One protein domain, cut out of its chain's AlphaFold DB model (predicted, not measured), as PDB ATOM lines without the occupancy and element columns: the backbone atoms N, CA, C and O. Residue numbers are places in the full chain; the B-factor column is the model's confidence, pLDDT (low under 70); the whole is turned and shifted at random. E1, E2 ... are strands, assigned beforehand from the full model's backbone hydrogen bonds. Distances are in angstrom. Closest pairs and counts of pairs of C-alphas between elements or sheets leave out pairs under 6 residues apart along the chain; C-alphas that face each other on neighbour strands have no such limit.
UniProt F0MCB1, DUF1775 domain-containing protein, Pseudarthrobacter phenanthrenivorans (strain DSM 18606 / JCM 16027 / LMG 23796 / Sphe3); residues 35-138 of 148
ATOM      1  N   VAL A  35     -23.194-112.150 -49.902       50.97
ATOM      2  CA  VAL A  35     -24.011-111.372 -48.967       50.97
ATOM      3  C   VAL A  35     -23.889-111.984 -47.578       50.97
ATOM      4  O   VAL A  35     -24.282-113.133 -47.384       50.97
ATOM      5  N   THR A  36     -23.379-111.216 -46.616       53.47
ATOM      6  CA  THR A  36     -23.372-111.614 -45.201       53.47
ATOM      7  C   THR A  36     -24.376-110.749 -44.441       53.47
ATOM      8  O   THR A  36     -24.188-109.529 -44.404       53.47
ATOM      9  N   PRO A  37     -25.449-111.330 -43.875       52.62
ATOM     10  CA  PRO A  37     -26.266-110.652 -42.884       52.62
ATOM     11  C   PRO A  37     -25.574-110.726 -41.517       52.62
ATOM     12  O   PRO A  37     -25.299-111.824 -41.029       52.62
ATOM     13  N   ASP A  38     -25.301-109.581 -40.895       48.69
ATOM     14  CA  ASP A  38     -24.934-109.558 -39.474       48.69
ATOM     15  C   ASP A  38     -26.197-109.761 -38.624       48.69
ATOM     16  O   ASP A  38     -27.293-109.360 -39.029       48.69
ATOM     17  N   ALA A  39     -26.048-110.435 -37.479       47.38
ATOM     18  CA  ALA A  39     -27.146-110.834 -36.601       47.38
ATOM     19  C   ALA A  39     -28.153-109.694 -36.360       47.38
ATOM     20  O   ALA A  39     -27.781-108.541 -36.156       47.38
ATOM     21  N   THR A  40     -29.441-110.030 -36.384       49.28
ATOM     22  CA  THR A  40     -30.526-109.096 -36.074       49.28
ATOM     23  C   THR A  40     -30.423-108.636 -34.626       49.28
ATOM     24  O   THR A  40     -30.735-109.410 -33.720       49.28
ATOM     25  N   ASP A  41     -30.047-107.375 -34.416       43.16
ATOM     26  CA  ASP A  41     -30.192-106.716 -33.120       43.16
ATOM     27  C   ASP A  41     -31.679-106.679 -32.725       43.16
ATOM     28  O   ASP A  41     -32.575-106.544 -33.578       43.16
ATOM     29  N   GLU A  42     -31.954-106.800 -31.423       37.91
ATOM     30  CA  GLU A  42     -33.288-106.645 -30.837       37.91
ATOM     31  C   GLU A  42     -33.838-105.243 -31.159       37.91
ATOM     32  O   GLU A  42     -33.606-104.260 -30.465       37.91
ATOM     33  N   GLY A  43     -34.514-105.148 -32.304       51.47
ATOM     34  CA  GLY A  43     -34.862-103.875 -32.940       51.47
ATOM     35  C   GLY A  43     -35.228-104.007 -34.422       51.47
ATOM     36  O   GLY A  43     -35.964-103.174 -34.933       51.47
ATOM     37  N   GLY A  44     -34.843-105.103 -35.094       60.47
ATOM     38  CA  GLY A  44     -35.366-105.455 -36.429       60.47
ATOM     39  C   GLY A  44     -34.631-104.820 -37.614       60.47
ATOM     40  O   GLY A  44     -35.142-104.834 -38.731       60.47
ATOM     41  N   THR A  45     -33.432-104.290 -37.382       69.56
ATOM     42  CA  THR A  45     -32.528-103.827 -38.439       69.56
ATOM     43  C   THR A  45     -31.497-104.911 -38.742       69.56
ATOM     44  O   THR A  45     -30.948-105.512 -37.825       69.56
ATOM     45  N   THR A  46     -31.223-105.169 -40.019       80.56
ATOM     46  CA  THR A  46     -30.163-106.082 -40.478       80.56
ATOM     47  C   THR A  46     -29.159-105.305 -41.317       80.56
ATOM     48  O   THR A  46     -29.549-104.491 -42.157       80.56
ATOM     49  N   GLN A  47     -27.861-105.539 -41.113       84.69
ATOM     50  CA  GLN A  47     -26.847-105.061 -42.047       84.69
ATOM     51  C   GLN A  47     -26.652-106.093 -43.155       84.69
ATOM     52  O   GLN A  47     -26.416-107.263 -42.884       84.69
ATOM     53  N   VAL A  48     -26.738-105.642 -44.401       87.38
ATOM     54  CA  VAL A  48     -26.486-106.441 -45.597       87.38
ATOM     55  C   VAL A  48     -25.254-105.870 -46.272       87.38
ATOM     56  O   VAL A  48     -25.271-104.717 -46.708       87.38
ATOM     57  N   THR A  49     -24.190-106.664 -46.363       89.12
ATOM     58  CA  THR A  49     -22.943-106.223 -46.991       89.12
ATOM     59  C   THR A  49     -22.629-107.037 -48.238       89.12
ATOM     60  O   THR A  49     -22.507-108.258 -48.186       89.12
ATOM     61  N   PHE A  50     -22.461-106.328 -49.351       91.50
ATOM     62  CA  PHE A  50     -22.060-106.854 -50.646       91.50
ATOM     63  C   PHE A  50     -20.551-106.698 -50.798       91.50
ATOM     64  O   PHE A  50     -20.040-105.575 -50.830       91.50
ATOM     65  N   ARG A  51     -19.827-107.812 -50.913       93.31
ATOM     66  CA  ARG A  51     -18.414-107.796 -51.305       93.31
ATOM     67  C   ARG A  51     -18.315-107.938 -52.820       93.31
ATOM     68  O   ARG A  51     -18.726-108.960 -53.362       93.31
ATOM     69  N   VAL A  52     -17.748-106.934 -53.480       93.19
ATOM     70  CA  VAL A  52     -17.630-106.876 -54.941       93.19
ATOM     71  C   VAL A  52     -16.151-106.872 -55.334       93.19
ATOM     72  O   VAL A  52     -15.488-105.846 -55.164       93.19
ATOM     73  N   PRO A  53     -15.595-108.005 -55.797       92.62
ATOM     74  CA  PRO A  53     -14.257-108.051 -56.376       92.62
ATOM     75  C   PRO A  53     -14.253-107.540 -57.824       92.62
ATOM     76  O   PRO A  53     -15.244-107.673 -58.539       92.62
ATOM     77  N   SER A  54     -13.119-106.998 -58.273       90.62
ATOM     78  CA  SER A  54     -12.855-106.846 -59.705       90.62
ATOM     79  C   SER A  54     -12.434-108.192 -60.291       90.62
ATOM     80  O   SER A  54     -11.514-108.839 -59.789       90.62
ATOM     81  N   GLU A  55     -13.091-108.605 -61.371       81.62
ATOM     82  CA  GLU A  55     -12.796-109.857 -62.084       81.62
ATOM     83  C   GLU A  55     -12.032-109.619 -63.395       81.62
ATOM     84  O   GLU A  55     -11.755-110.554 -64.146       81.62
ATOM     85  N   SER A  56     -11.665-108.367 -63.684       83.88
ATOM     86  CA  SER A  56     -10.935-108.011 -64.897       83.88
ATOM     87  C   SER A  56      -9.523-107.528 -64.591       83.88
ATOM     88  O   SER A  56      -9.289-106.754 -63.667       83.88
ATOM     89  N   LYS A  57      -8.569-107.955 -65.425       84.31
ATOM     90  CA  LYS A  57      -7.189-107.452 -65.401       84.31
ATOM     91  C   LYS A  57      -7.025-106.109 -66.119       84.31
ATOM     92  O   LYS A  57      -5.998-105.463 -65.951       84.31
ATOM     93  N   THR A  58      -8.007-105.702 -66.925       85.56
ATOM     94  CA  THR A  58      -7.899-104.529 -67.811       85.56
ATOM     95  C   THR A  58      -9.089-103.580 -67.729       85.56
ATOM     96  O   THR A  58      -8.933-102.402 -68.031       85.56
ATOM     97  N   ALA A  59     -10.273-104.068 -67.358       89.81
ATOM     98  CA  ALA A  59     -11.455-103.242 -67.144       89.81
ATOM     99  C   ALA A  59     -11.599-102.871 -65.664       89.81
ATOM    100  O   ALA A  59     -11.130-103.594 -64.782       89.81
ATOM    101  N   THR A  60     -12.283-101.761 -65.404       92.81
ATOM    102  CA  THR A  60     -12.569-101.279 -64.054       92.81
ATOM    103  C   THR A  60     -14.066-101.324 -63.756       92.81
ATOM    104  O   THR A  60     -14.903-101.083 -64.632       92.81
ATOM    105  N   THR A  61     -14.437-101.614 -62.507       92.69
ATOM    106  CA  THR A  61     -15.831-101.503 -62.055       92.69
ATOM    107  C   THR A  61     -16.118-100.062 -61.663       92.69
ATOM    108  O   THR A  61     -15.524 -99.530 -60.726       92.69
ATOM    109  N   THR A  62     -17.061 -99.439 -62.366       95.75
ATOM    110  CA  THR A  62     -17.436 -98.030 -62.165       95.75
ATOM    111  C   THR A  62     -18.830 -97.858 -61.573       95.75
ATOM    112  O   THR A  62     -19.161 -96.786 -61.072       95.75
ATOM    113  N   LYS A  63     -19.657 -98.906 -61.635       96.25
ATOM    114  CA  LYS A  63     -21.045 -98.888 -61.187       96.25
ATOM    115  C   LYS A  63     -21.458-100.248 -60.655       96.25
ATOM    116  O   LYS A  63     -21.138-101.271 -61.256       96.25
ATOM    117  N   ILE A  64     -22.218-100.235 -59.568       95.25
ATOM    118  CA  ILE A  64     -22.852-101.412 -58.980       95.25
ATOM    119  C   ILE A  64     -24.309-101.065 -58.727       95.25
ATOM    120  O   ILE A  64     -24.598-100.051 -58.099       95.25
ATOM    121  N   LYS A  65     -25.220-101.906 -59.210       96.12
ATOM    122  CA  LYS A  65     -26.649-101.791 -58.939       96.12
ATOM    123  C   LYS A  65     -27.114-103.043 -58.216       96.12
ATOM    124  O   LYS A  65     -26.820-104.151 -58.657       96.12
ATOM    125  N   VAL A  66     -27.847-102.849 -57.132       95.06
ATOM    126  CA  VAL A  66     -28.527-103.912 -56.401       95.06
ATOM    127  C   VAL A  66     -30.020-103.638 -56.469       95.06
ATOM    128  O   VAL A  66     -30.484-102.597 -56.000       95.06
ATOM    129  N   ASP A  67     -30.759-104.572 -57.055       95.06
ATOM    130  CA  ASP A  67     -32.217-104.572 -57.021       95.06
ATOM    131  C   ASP A  67     -32.697-105.196 -55.705       95.06
ATOM    132  O   ASP A  67     -32.168-106.206 -55.234       95.06
ATOM    133  N   LEU A  68     -33.675-104.547 -55.082       92.62
ATOM    134  CA  LEU A  68     -34.239-104.943 -53.799       92.62
ATOM    135  C   LEU A  68     -35.498-105.796 -54.021       92.62
ATOM    136  O   LEU A  68     -36.188-105.636 -55.032       92.62
ATOM    137  N   PRO A  69     -35.816-106.717 -53.095       89.56
ATOM    138  CA  PRO A  69     -36.979-107.583 -53.229       89.56
ATOM    139  C   PRO A  69     -38.271-106.762 -53.239       89.56
ATOM    140  O   PRO A  69     -38.486-105.922 -52.373       89.56
ATOM    141  N   THR A  70     -39.159-107.035 -54.193       88.69
ATOM    142  CA  THR A  70     -40.465-106.360 -54.308       88.69
ATOM    143  C   THR A  70     -41.620-107.192 -53.754       88.69
ATOM    144  O   THR A  70     -42.624-106.626 -53.340       88.69
ATOM    145  N   ALA A  71     -41.476-108.522 -53.702       84.94
ATOM    146  CA  ALA A  71     -42.472-109.425 -53.113       84.94
ATOM    147  C   ALA A  71     -42.479-109.373 -51.574       84.94
ATOM    148  O   ALA A  71     -43.523-109.515 -50.946       84.94
ATOM    149  N   THR A  72     -41.312-109.139 -50.971       84.81
ATOM    150  CA  THR A  72     -41.125-108.914 -49.530       84.81
ATOM    151  C   THR A  72     -40.306-107.636 -49.343       84.81
ATOM    152  O   THR A  72     -39.099-107.709 -49.091       84.81
ATOM    153  N   PRO A  73     -40.913-106.462 -49.573       87.88
ATOM    154  CA  PRO A  73     -40.179-105.211 -49.633       87.88
ATOM    155  C   PRO A  73     -39.610-104.810 -48.274       87.88
ATOM    156  O   PRO A  73     -40.246-104.977 -47.232       87.88
ATOM    157  N   PHE A  74     -38.417-104.220 -48.300       88.56
ATOM    158  CA  PHE A  74     -37.898-103.491 -47.148       88.56
ATOM    159  C   PHE A  74     -38.697-102.204 -46.967       88.56
ATOM    160  O   PHE A  74     -38.995-101.510 -47.935       88.56
ATOM    161  N   THR A  75     -39.026-101.852 -45.731       86.31
ATOM    162  CA  THR A  75     -39.719-100.591 -45.426       86.31
ATOM    163  C   THR A  75     -38.732 -99.449 -45.224       86.31
ATOM    164  O   THR A  75     -39.040 -98.296 -45.522       86.31
ATOM    165  N   SER A  76     -37.514 -99.769 -44.784       88.75
ATOM    166  CA  SER A  76     -36.430 -98.810 -44.608       88.75
ATOM    167  C   SER A  76     -35.128 -99.368 -45.166       88.75
ATOM    168  O   SER A  76     -34.779-100.527 -44.947       88.75
ATOM    169  N   VAL A  77     -34.403 -98.518 -45.889       93.00
ATOM    170  CA  VAL A  77     -33.060 -98.804 -46.397       93.00
ATOM    171  C   VAL A  77     -32.208 -97.565 -46.186       93.00
ATOM    172  O   VAL A  77     -32.571 -96.462 -46.610       93.00
ATOM    173  N   ARG A  78     -31.061 -97.755 -45.541       94.94
ATOM    174  CA  ARG A  78     -30.040 -96.733 -45.317       94.94
ATOM    175  C   ARG A  78     -28.728 -97.214 -45.910       94.94
ATOM    176  O   ARG A  78     -28.273 -98.319 -45.621       94.94
ATOM    177  N   VAL A  79     -28.124 -96.379 -46.746       96.44
ATOM    178  CA  VAL A  79     -26.866 -96.695 -47.424       96.44
ATOM    179  C   VAL A  79     -25.695 -96.227 -46.570       96.44
ATOM    180  O   VAL A  79     -25.662 -95.067 -46.162       96.44
ATOM    181  N   LYS A  80     -24.717 -97.101 -46.314       96.06
ATOM    182  CA  LYS A  80     -23.459 -96.695 -45.676       96.06
ATOM    183  C   LYS A  80     -22.616 -95.895 -46.683       96.06
ATOM    184  O   LYS A  80     -22.356 -96.418 -47.768       96.06
ATOM    185  N   PRO A  81     -22.162 -94.668 -46.358       97.38
ATOM    186  CA  PRO A  81     -21.301 -93.899 -47.251       97.38
ATOM    187  C   PRO A  81     -20.004 -94.643 -47.589       97.38
ATOM    188  O   PRO A  81     -19.395 -95.280 -46.722       97.38
ATOM    189  N   VAL A  82     -19.575 -94.524 -48.846       97.44
ATOM    190  CA  VAL A  82     -18.315 -95.071 -49.359       97.44
ATOM    191  C   VAL A  82     -17.529 -93.913 -49.984       97.44
ATOM    192  O   VAL A  82     -18.028 -93.297 -50.925       97.44
ATOM    193  N   PRO A  83     -16.337 -93.561 -49.465       97.62
ATOM    194  CA  PRO A  83     -15.520 -92.496 -50.045       97.62
ATOM    195  C   PRO A  83     -15.259 -92.729 -51.536       97.62
ATOM    196  O   PRO A  83     -14.967 -93.853 -51.936       97.62
ATOM    197  N   GLY A  84     -15.383 -91.680 -52.354       97.62
ATOM    198  CA  GLY A  84     -15.168 -91.782 -53.801       97.62
ATOM    199  C   GLY A  84     -16.330 -92.393 -54.594       97.62
ATOM    200  O   GLY A  84     -16.249 -92.485 -55.815       97.62
ATOM    201  N   TRP A  85     -17.431 -92.770 -53.935       98.25
ATOM    202  CA  TRP A  85     -18.621 -93.327 -54.577       98.25
ATOM    203  C   TRP A  85     -19.878 -92.551 -54.186       98.25
ATOM    204  O   TRP A  85     -20.101 -92.233 -53.018       98.25
ATOM    205  N   THR A  86     -20.736 -92.288 -55.164       98.50
ATOM    206  CA  THR A  86     -22.073 -91.730 -54.944       98.50
ATOM    207  C   THR A  86     -23.096 -92.850 -54.946       98.50
ATOM    208  O   THR A  86     -23.092 -93.686 -55.849       98.50
ATOM    209  N   ALA A  87     -23.974 -92.860 -53.945       98.12
ATOM    210  CA  ALA A  87     -25.078 -93.802 -53.850       98.12
ATOM    211  C   ALA A  87     -26.412 -93.127 -54.182       98.12
ATOM    212  O   ALA A  87     -26.720 -92.059 -53.657       98.12
ATOM    213  N   GLU A  88     -27.228 -93.797 -54.984       98.25
ATOM    214  CA  GLU A  88     -28.599 -93.417 -55.293       98.25
ATOM    215  C   GLU A  88     -29.541 -94.526 -54.825       98.25
ATOM    216  O   GLU A  88     -29.419 -95.671 -55.257       98.25
ATOM    217  N   LEU A  89     -30.471 -94.192 -53.929       97.69
ATOM    218  CA  LEU A  89     -31.517 -95.098 -53.460       97.69
ATOM    219  C   LEU A  89     -32.832 -94.734 -54.145       97.69
ATOM    220  O   LEU A  89     -33.426 -93.697 -53.845       97.69
ATOM    221  N   VAL A  90     -33.302 -95.610 -55.027       96.81
ATOM    222  CA  VAL A  90     -34.548 -95.414 -55.765       96.81
ATOM    223  C   VAL A  90     -35.702 -95.997 -54.962       96.81
ATOM    224  O   VAL A  90     -35.682 -97.171 -54.587       96.81
ATOM    225  N   ARG A  91     -36.723 -95.174 -54.723       96.62
ATOM    226  CA  ARG A  91     -38.021 -95.576 -54.171       96.62
ATOM    227  C   ARG A  91     -39.090 -95.406 -55.238       96.62
ATOM    228  O   ARG A  91     -38.976 -94.517 -56.078       96.62
ATOM    229  N   GLY A  92     -40.116 -96.239 -55.196       96.06
ATOM    230  CA  GLY A  92     -41.239 -96.110 -56.111       96.06
ATOM    231  C   GLY A  92     -42.324 -97.139 -55.857       96.06
ATOM    232  O   GLY A  92     -42.248 -97.922 -54.908       96.06
ATOM    233  N   ALA A  93     -43.322 -97.122 -56.737       96.75
ATOM    234  CA  ALA A  93     -44.446 -98.036 -56.684       96.75
ATOM    235  C   ALA A  93     -44.001 -99.495 -56.832       96.75
ATOM    236  O   ALA A  93     -43.190 -99.841 -57.694       96.75
ATOM    237  N   LEU A  94     -44.569-100.354 -55.991       93.75
ATOM    238  CA  LEU A  94     -44.432-101.793 -56.114       93.75
ATOM    239  C   LEU A  94     -45.233-102.285 -57.328       93.75
ATOM    240  O   LEU A  94     -46.317-101.763 -57.596       93.75
ATOM    241  N   PRO A  95     -44.759-103.329 -58.034       92.19
ATOM    242  CA  PRO A  95     -45.517-103.939 -59.126       92.19
ATOM    243  C   PRO A  95     -46.900-104.440 -58.688       92.19
ATOM    244  O   PRO A  95     -47.841-104.447 -59.479       92.19
ATOM    245  N   GLN A  96     -47.012-104.866 -57.427       91.50
ATOM    246  CA  GLN A  96     -48.258-105.260 -56.783       91.50
ATOM    247  C   GLN A  96     -48.264-104.748 -55.336       91.50
ATOM    248  O   GLN A  96     -47.219-104.807 -54.685       91.50
ATOM    249  N   PRO A  97     -49.410-104.270 -54.814       91.62
ATOM    250  CA  PRO A  97     -49.531-103.948 -53.399       91.62
ATOM    251  C   PRO A  97     -49.238-105.173 -52.531       91.62
ATOM    252  O   PRO A  97     -49.708-106.273 -52.825       91.62
ATOM    253  N   VAL A  98     -48.497-104.976 -51.445       88.19
ATOM    254  CA  VAL A  98     -48.165-106.034 -50.486       88.19
ATOM    255  C   VAL A  98     -48.811-105.698 -49.151       88.19
ATOM    256  O   VAL A  98     -48.605-104.610 -48.618       88.19
ATOM    257  N   THR A  99     -49.605-106.616 -48.602       84.44
ATOM    258  CA  THR A  99     -50.180-106.448 -47.265       84.44
ATOM    259  C   THR A  99     -49.267-107.068 -46.227       84.44
ATOM    260  O   THR A  99     -48.949-108.254 -46.303       84.44
ATOM    261  N   VAL A 100     -48.895-106.278 -45.228       73.69
ATOM    262  CA  VAL A 100     -48.157-106.753 -44.064       73.69
ATOM    263  C   VAL A 100     -48.823-106.170 -42.814       73.69
ATOM    264  O   VAL A 100     -49.110-104.981 -42.760       73.69
ATOM    265  N   ASP A 101     -49.160-107.020 -41.843       70.62
ATOM    266  CA  ASP A 101     -49.864-106.698 -40.577       70.62
ATOM    267  C   ASP A 101     -51.114-105.829 -40.758       70.62
ATOM    268  O   ASP A 101     -51.405-104.930 -39.972       70.62
ATOM    269  N   GLY A 102     -51.862-106.084 -41.834       79.06
ATOM    270  CA  GLY A 102     -53.070-105.330 -42.172       79.06
ATOM    271  C   GLY A 102     -52.814-103.962 -42.816       79.06
ATOM    272  O   GLY A 102     -53.765-103.333 -43.272       79.06
ATOM    273  N   ALA A 103     -51.558-103.517 -42.928       82.06
ATOM    274  CA  ALA A 103     -51.175-102.343 -43.703       82.06
ATOM    275  C   ALA A 103     -50.890-102.732 -45.160       82.06
ATOM    276  O   ALA A 103     -50.181-103.698 -45.435       82.06
ATOM    277  N   THR A 104     -51.438-101.972 -46.108       89.56
ATOM    278  CA  THR A 104     -51.150-102.159 -47.537       89.56
ATOM    279  C   THR A 104     -50.008-101.245 -47.947       89.56
ATOM    280  O   THR A 104     -50.116-100.025 -47.840       89.56
ATOM    281  N   ILE A 105     -48.927-101.840 -48.433       89.50
ATOM    282  CA  ILE A 105     -47.744-101.150 -48.926       89.50
ATOM    283  C   ILE A 105     -47.825-101.092 -50.446       89.50
ATOM    284  O   ILE A 105     -47.912-102.123 -51.113       89.50
ATOM    285  N   THR A 106     -47.804 -99.883 -50.996       94.00
ATOM    286  CA  THR A 106     -47.830 -99.640 -52.446       94.00
ATOM    287  C   THR A 106     -46.522 -99.070 -52.968       94.00
ATOM    288  O   THR A 106     -46.301 -99.104 -54.171       94.00
ATOM    289  N   GLU A 107     -45.650 -98.573 -52.090       94.12
ATOM    290  CA  GLU A 107     -44.339 -98.030 -52.438       94.12
ATOM    291  C   GLU A 107     -43.258 -98.572 -51.506       94.12
ATOM    292  O   GLU A 107     -43.498 -98.787 -50.317       94.12
ATOM    293  N   ALA A 108     -42.057 -98.766 -52.044       93.88
ATOM    294  CA  ALA A 108     -40.897 -99.217 -51.287       93.88
ATOM    295  C   ALA A 108     -39.583 -98.775 -51.959       93.88
ATOM    296  O   ALA A 108     -39.581 -98.352 -53.118       93.88
ATOM    297  N   PRO A 109     -38.434 -98.880 -51.270       95.50
ATOM    298  CA  PRO A 109     -37.124 -98.911 -51.909       95.50
ATOM    299  C   PRO A 109     -37.020-100.082 -52.896       95.50
ATOM    300  O   PRO A 109     -37.273-101.228 -52.536       95.50
ATOM    301  N   LEU A 110     -36.628 -99.787 -54.136       95.81
ATOM    302  CA  LEU A 110     -36.602-100.748 -55.244       95.81
ATOM    303  C   LEU A 110     -35.185-101.117 -55.673       95.81
ATOM    304  O   LEU A 110     -34.941-102.235 -56.108       95.81
ATOM    305  N   SER A 111     -34.244-100.180 -55.581       96.62
ATOM    306  CA  SER A 111     -32.848-100.451 -55.909       96.62
ATOM    307  C   SER A 111     -31.920 -99.437 -55.266       96.62
ATOM    308  O   SER A 111     -32.324 -98.317 -54.943       96.62
ATOM    309  N   VAL A 112     -30.662 -99.824 -55.121       97.56
ATOM    310  CA  VAL A 112     -29.572 -98.910 -54.804       97.56
ATOM    311  C   VAL A 112     -28.498 -99.024 -55.877       97.56
ATOM    312  O   VAL A 112     -28.148-100.123 -56.312       97.56
ATOM    313  N   THR A 113     -27.987 -97.885 -56.327       97.88
ATOM    314  CA  THR A 113     -26.895 -97.818 -57.296       97.88
ATOM    315  C   THR A 113     -25.739 -97.041 -56.698       97.88
ATOM    316  O   THR A 113     -25.919 -95.904 -56.278       97.88
ATOM    317  N   TRP A 114     -24.547 -97.624 -56.697       98.44
ATOM    318  CA  TRP A 114     -23.305 -96.920 -56.408       98.44
ATOM    319  C   TRP A 114     -22.563 -96.641 -57.709       98.44
ATOM    320  O   TRP A 114     -22.423 -97.534 -58.543       98.44
ATOM    321  N   THR A 115     -22.067 -95.417 -57.871       98.12
ATOM    322  CA  THR A 115     -21.243 -95.001 -59.014       98.12
ATOM    323  C   THR A 115     -19.956 -94.359 -58.512       98.12
ATOM    324  O   THR A 115     -20.005 -93.508 -57.627       98.12
ATOM    325  N   ALA A 116     -18.811 -94.771 -59.056       97.75
ATOM    326  CA  ALA A 116     -17.517 -94.178 -58.742       97.75
ATOM    327  C   ALA A 116     -17.463 -92.733 -59.263       97.75
ATOM    328  O   ALA A 116     -17.849 -92.463 -60.401       97.75
ATOM    329  N   ASN A 117     -16.969 -91.815 -58.438       97.88
ATOM    330  CA  ASN A 117     -16.932 -90.383 -58.741       97.88
ATOM    331  C   ASN A 117     -15.721 -89.991 -59.598       97.88
ATOM    332  O   ASN A 117     -15.748 -88.979 -60.293       97.88
ATOM    333  N   ASP A 118     -14.660 -90.792 -59.547       96.62
ATOM    334  CA  ASP A 118     -13.391 -90.554 -60.223       96.62
ATOM    335  C   ASP A 118     -12.695 -91.881 -60.555       96.62
ATOM    336  O   ASP A 118     -13.090 -92.949 -60.085       96.62
ATOM    337  N   ALA A 119     -11.651 -91.818 -61.386       94.19
ATOM    338  CA  ALA A 119     -10.907 -92.997 -61.830       94.19
ATOM    339  C   ALA A 119     -10.130 -93.703 -60.704       94.19
ATOM    340  O   ALA A 119      -9.878 -94.898 -60.815       94.19
ATOM    341  N   GLN A 120      -9.752 -92.992 -59.633       93.94
ATOM    342  CA  GLN A 120      -9.015 -93.581 -58.506       93.94
ATOM    343  C   GLN A 120      -9.922 -94.438 -57.619       93.94
ATOM    344  O   GLN A 120      -9.456 -95.369 -56.970       93.94
ATOM    345  N   SER A 121     -11.218 -94.131 -57.615       95.19
ATOM    346  CA  SER A 121     -12.231 -94.834 -56.832       95.19
ATOM    347  C   SER A 121     -12.773 -96.090 -57.526       95.19
ATOM    348  O   SER A 121     -13.426 -96.906 -56.878       95.19
ATOM    349  N   GLN A 122     -12.530 -96.258 -58.831       95.00
ATOM    350  CA  GLN A 122     -12.978 -97.430 -59.594       95.00
ATOM    351  C   GLN A 122     -12.217 -98.693 -59.176       95.00
ATOM    352  O   GLN A 122     -11.013 -98.646 -58.928       95.00
ATOM    353  N   LEU A 123     -12.893 -99.847 -59.172       93.56
ATOM    354  CA  LEU A 123     -12.238-101.108 -58.810       93.56
ATOM    355  C   LEU A 123     -11.421-101.627 -59.984       93.56
ATOM    356  O   LEU A 123     -11.976-102.019 -61.010       93.56
ATOM    357  N   SER A 124     -10.107-101.628 -59.819       93.56
ATOM    358  CA  SER A 124      -9.133-102.147 -60.775       93.56
ATOM    359  C   SER A 124      -8.762-103.595 -60.453       93.56
ATOM    360  O   SER A 124      -9.265-104.183 -59.495       93.56
ATOM    361  N   ALA A 125      -7.894-104.187 -61.273       92.75
ATOM    362  CA  ALA A 125      -7.414-105.552 -61.083       92.75
ATOM    363  C   ALA A 125      -6.957-105.816 -59.637       92.75
ATOM    364  O   ALA A 125      -6.284-104.985 -59.028       92.75
ATOM    365  N   ASP A 126      -7.318-106.989 -59.111       89.56
ATOM    366  CA  ASP A 126      -6.922-107.481 -57.783       89.56
ATOM    367  C   ASP A 126      -7.447-106.649 -56.590       89.56
ATOM    368  O   ASP A 126      -7.012-106.831 -55.452       89.56
ATOM    369  N   GLN A 127      -8.435-105.776 -56.823       93.44
ATOM    370  CA  GLN A 127      -9.138-105.017 -55.786       93.44
ATOM    371  C   GLN A 127     -10.535-105.585 -55.505       93.44
ATOM    372  O   GLN A 127     -11.144-106.269 -56.330       93.44
ATOM    373  N   TYR A 128     -11.077-105.260 -54.333       94.75
ATOM    374  CA  TYR A 128     -12.490-105.443 -54.008       94.75
ATOM    375  C   TYR A 128     -12.990-104.257 -53.184       94.75
ATOM    376  O   TYR A 128     -12.204-103.586 -52.519       94.75
ATOM    377  N   GLN A 129     -14.301-104.041 -53.180       95.19
ATOM    378  CA  GLN A 129     -14.953-103.056 -52.320       95.19
ATOM    379  C   GLN A 129     -16.186-103.658 -51.661       95.19
ATOM    380  O   GLN A 129     -16.837-104.555 -52.198       95.19
ATOM    381  N   MET A 130     -16.485-103.169 -50.462       94.81
ATOM    382  CA  MET A 130     -17.681-103.533 -49.715       94.81
ATOM    383  C   MET A 130     -18.693-102.395 -49.779       94.81
ATOM    384  O   MET A 130     -18.351-101.239 -49.518       94.81
ATOM    385  N   PHE A 131     -19.932-102.741 -50.104       95.06
ATOM    386  CA  PHE A 131     -21.073-101.836 -50.119       95.06
ATOM    387  C   PHE A 131     -22.096-102.369 -49.130       95.06
ATOM    388  O   PHE A 131     -22.500-103.525 -49.230       95.06
ATOM    389  N   SER A 132     -22.487-101.552 -48.157       93.56
ATOM    390  CA  SER A 132     -23.340-102.003 -47.057       93.56
ATOM    391  C   SER A 132     -24.627-101.201 -46.996       93.56
ATOM    392  O   SER A 132     -24.634 -99.975 -47.156       93.56
ATOM    393  N   LEU A 133     -25.707-101.909 -46.703       93.12
ATOM    394  CA  LEU A 133     -27.018-101.361 -46.409       93.12
ATOM    395  C   LEU A 133     -27.407-101.742 -44.987       93.12
ATOM    396  O   LEU A 133     -27.178-102.865 -44.553       93.12
ATOM    397  N   SER A 134     -28.040-100.817 -44.280       90.94
ATOM    398  CA  SER A 134     -28.890-101.136 -43.139       90.94
ATOM    399  C   SER A 134     -30.315-101.229 -43.670       90.94
ATOM    400  O   SER A 134     -30.806-100.275 -44.278       90.94
ATOM    401  N   VAL A 135     -30.947-102.386 -43.498       89.44
ATOM    402  CA  VAL A 135     -32.307-102.651 -43.970       89.44
ATOM    403  C   VAL A 135     -33.209-102.997 -42.798       89.44
ATOM    404  O   VAL A 135     -32.789-103.657 -41.849       89.44
ATOM    405  N   GLU A 136     -34.456-102.563 -42.881       84.06
ATOM    406  CA  GLU A 136     -35.524-102.988 -41.983       84.06
ATOM    407  C   GLU A 136     -36.632-103.588 -42.846       84.06
ATOM    408  O   GLU A 136     -37.077-102.996 -43.837       84.06
ATOM    409  N   GLY A 137     -37.038-104.801 -42.487       73.62
ATOM    410  CA  GLY A 137     -38.209-105.460 -43.043       73.62
ATOM    411  C   GLY A 137     -39.380-105.306 -42.088       73.62
ATOM    412  O   GLY A 137     -39.206-105.226 -40.869       73.62
ATOM    413  N   PHE A 138     -40.588-105.295 -42.633       58.12
ATOM    414  CA  PHE A 138     -41.780-105.334 -41.809       58.12
ATOM    415  C   PHE A 138     -41.906-106.739 -41.189       58.12
ATOM    416  O   PHE A 138     -42.142-107.721 -41.895       58.12
TER     417      PHE A 138
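This is residues 35 to 138 of the 148 residues of the protein "DUF1775 domain-containing protein" of Pseudarthrobacter phenanthrenivorans (strain DSM 18606 / JCM 16027 / LMG 23796 / Sphe3) (UniProt F0MCB1). Two twisted antiparallel sheets sit face to face as a sandwich, E1 E2 E7 E4 over E3 E6 E5. The long hairpin of E5 and E6, with E5 sharply bent, reaches one end of the long axis. The printed part has 104 residues, all strand in class, with seven named strands, E1 to E7, and no named helix. It is only just loose, close to compact, with a radius of gyration of the C-alphas of 15.7 A, and elongated, spanning 51 by 30 by 20 A.

E1, residues 35 to 37, begins at C-alpha 35 (-24.011, -111.372, -48.967). E2 is residues 45 to 53, 26.0 A long; E3, residues 63 to 67, 13.2 A; E4, residues 74 to 79, 13.0 A. E5, residues 85 to 100, measures 34.1 A and bends by 92 degrees at residue 96. E6, residues 103 to 116, measures 37.8 A. E7, residues 128 to 137, measures 28.0 A and ends at C-alpha 137 (-38.209, -105.460, -43.043).

E1 and E2 form a hairpin, with N 36 and O 49 3.5 A apart. E2 and E7 are antiparallel at 158 degrees, with N 48 and O 133 at 2.8 A. Edge strand E4 pairs with E7 through N 78 and O 134, 2.8 A. In the other sheet, inner strand E6 pairs with E3, N 64 and O 114 at 2.9 A, and with E5, N 88 and O 113 at 2.8 A. The sheets' facing parts are 10.7 A centre to centre; the closest C-alphas of E4 and E6, Thr 75 and Ala 108, are 6.1 A apart.

The farthest C-alphas, Thr 58 and Gly 102, are 51.9 A apart. The printed part has no cut. The link E6 to E7 is long, 11 residues. Residues 35 to 45 and 138 have pLDDT under 70.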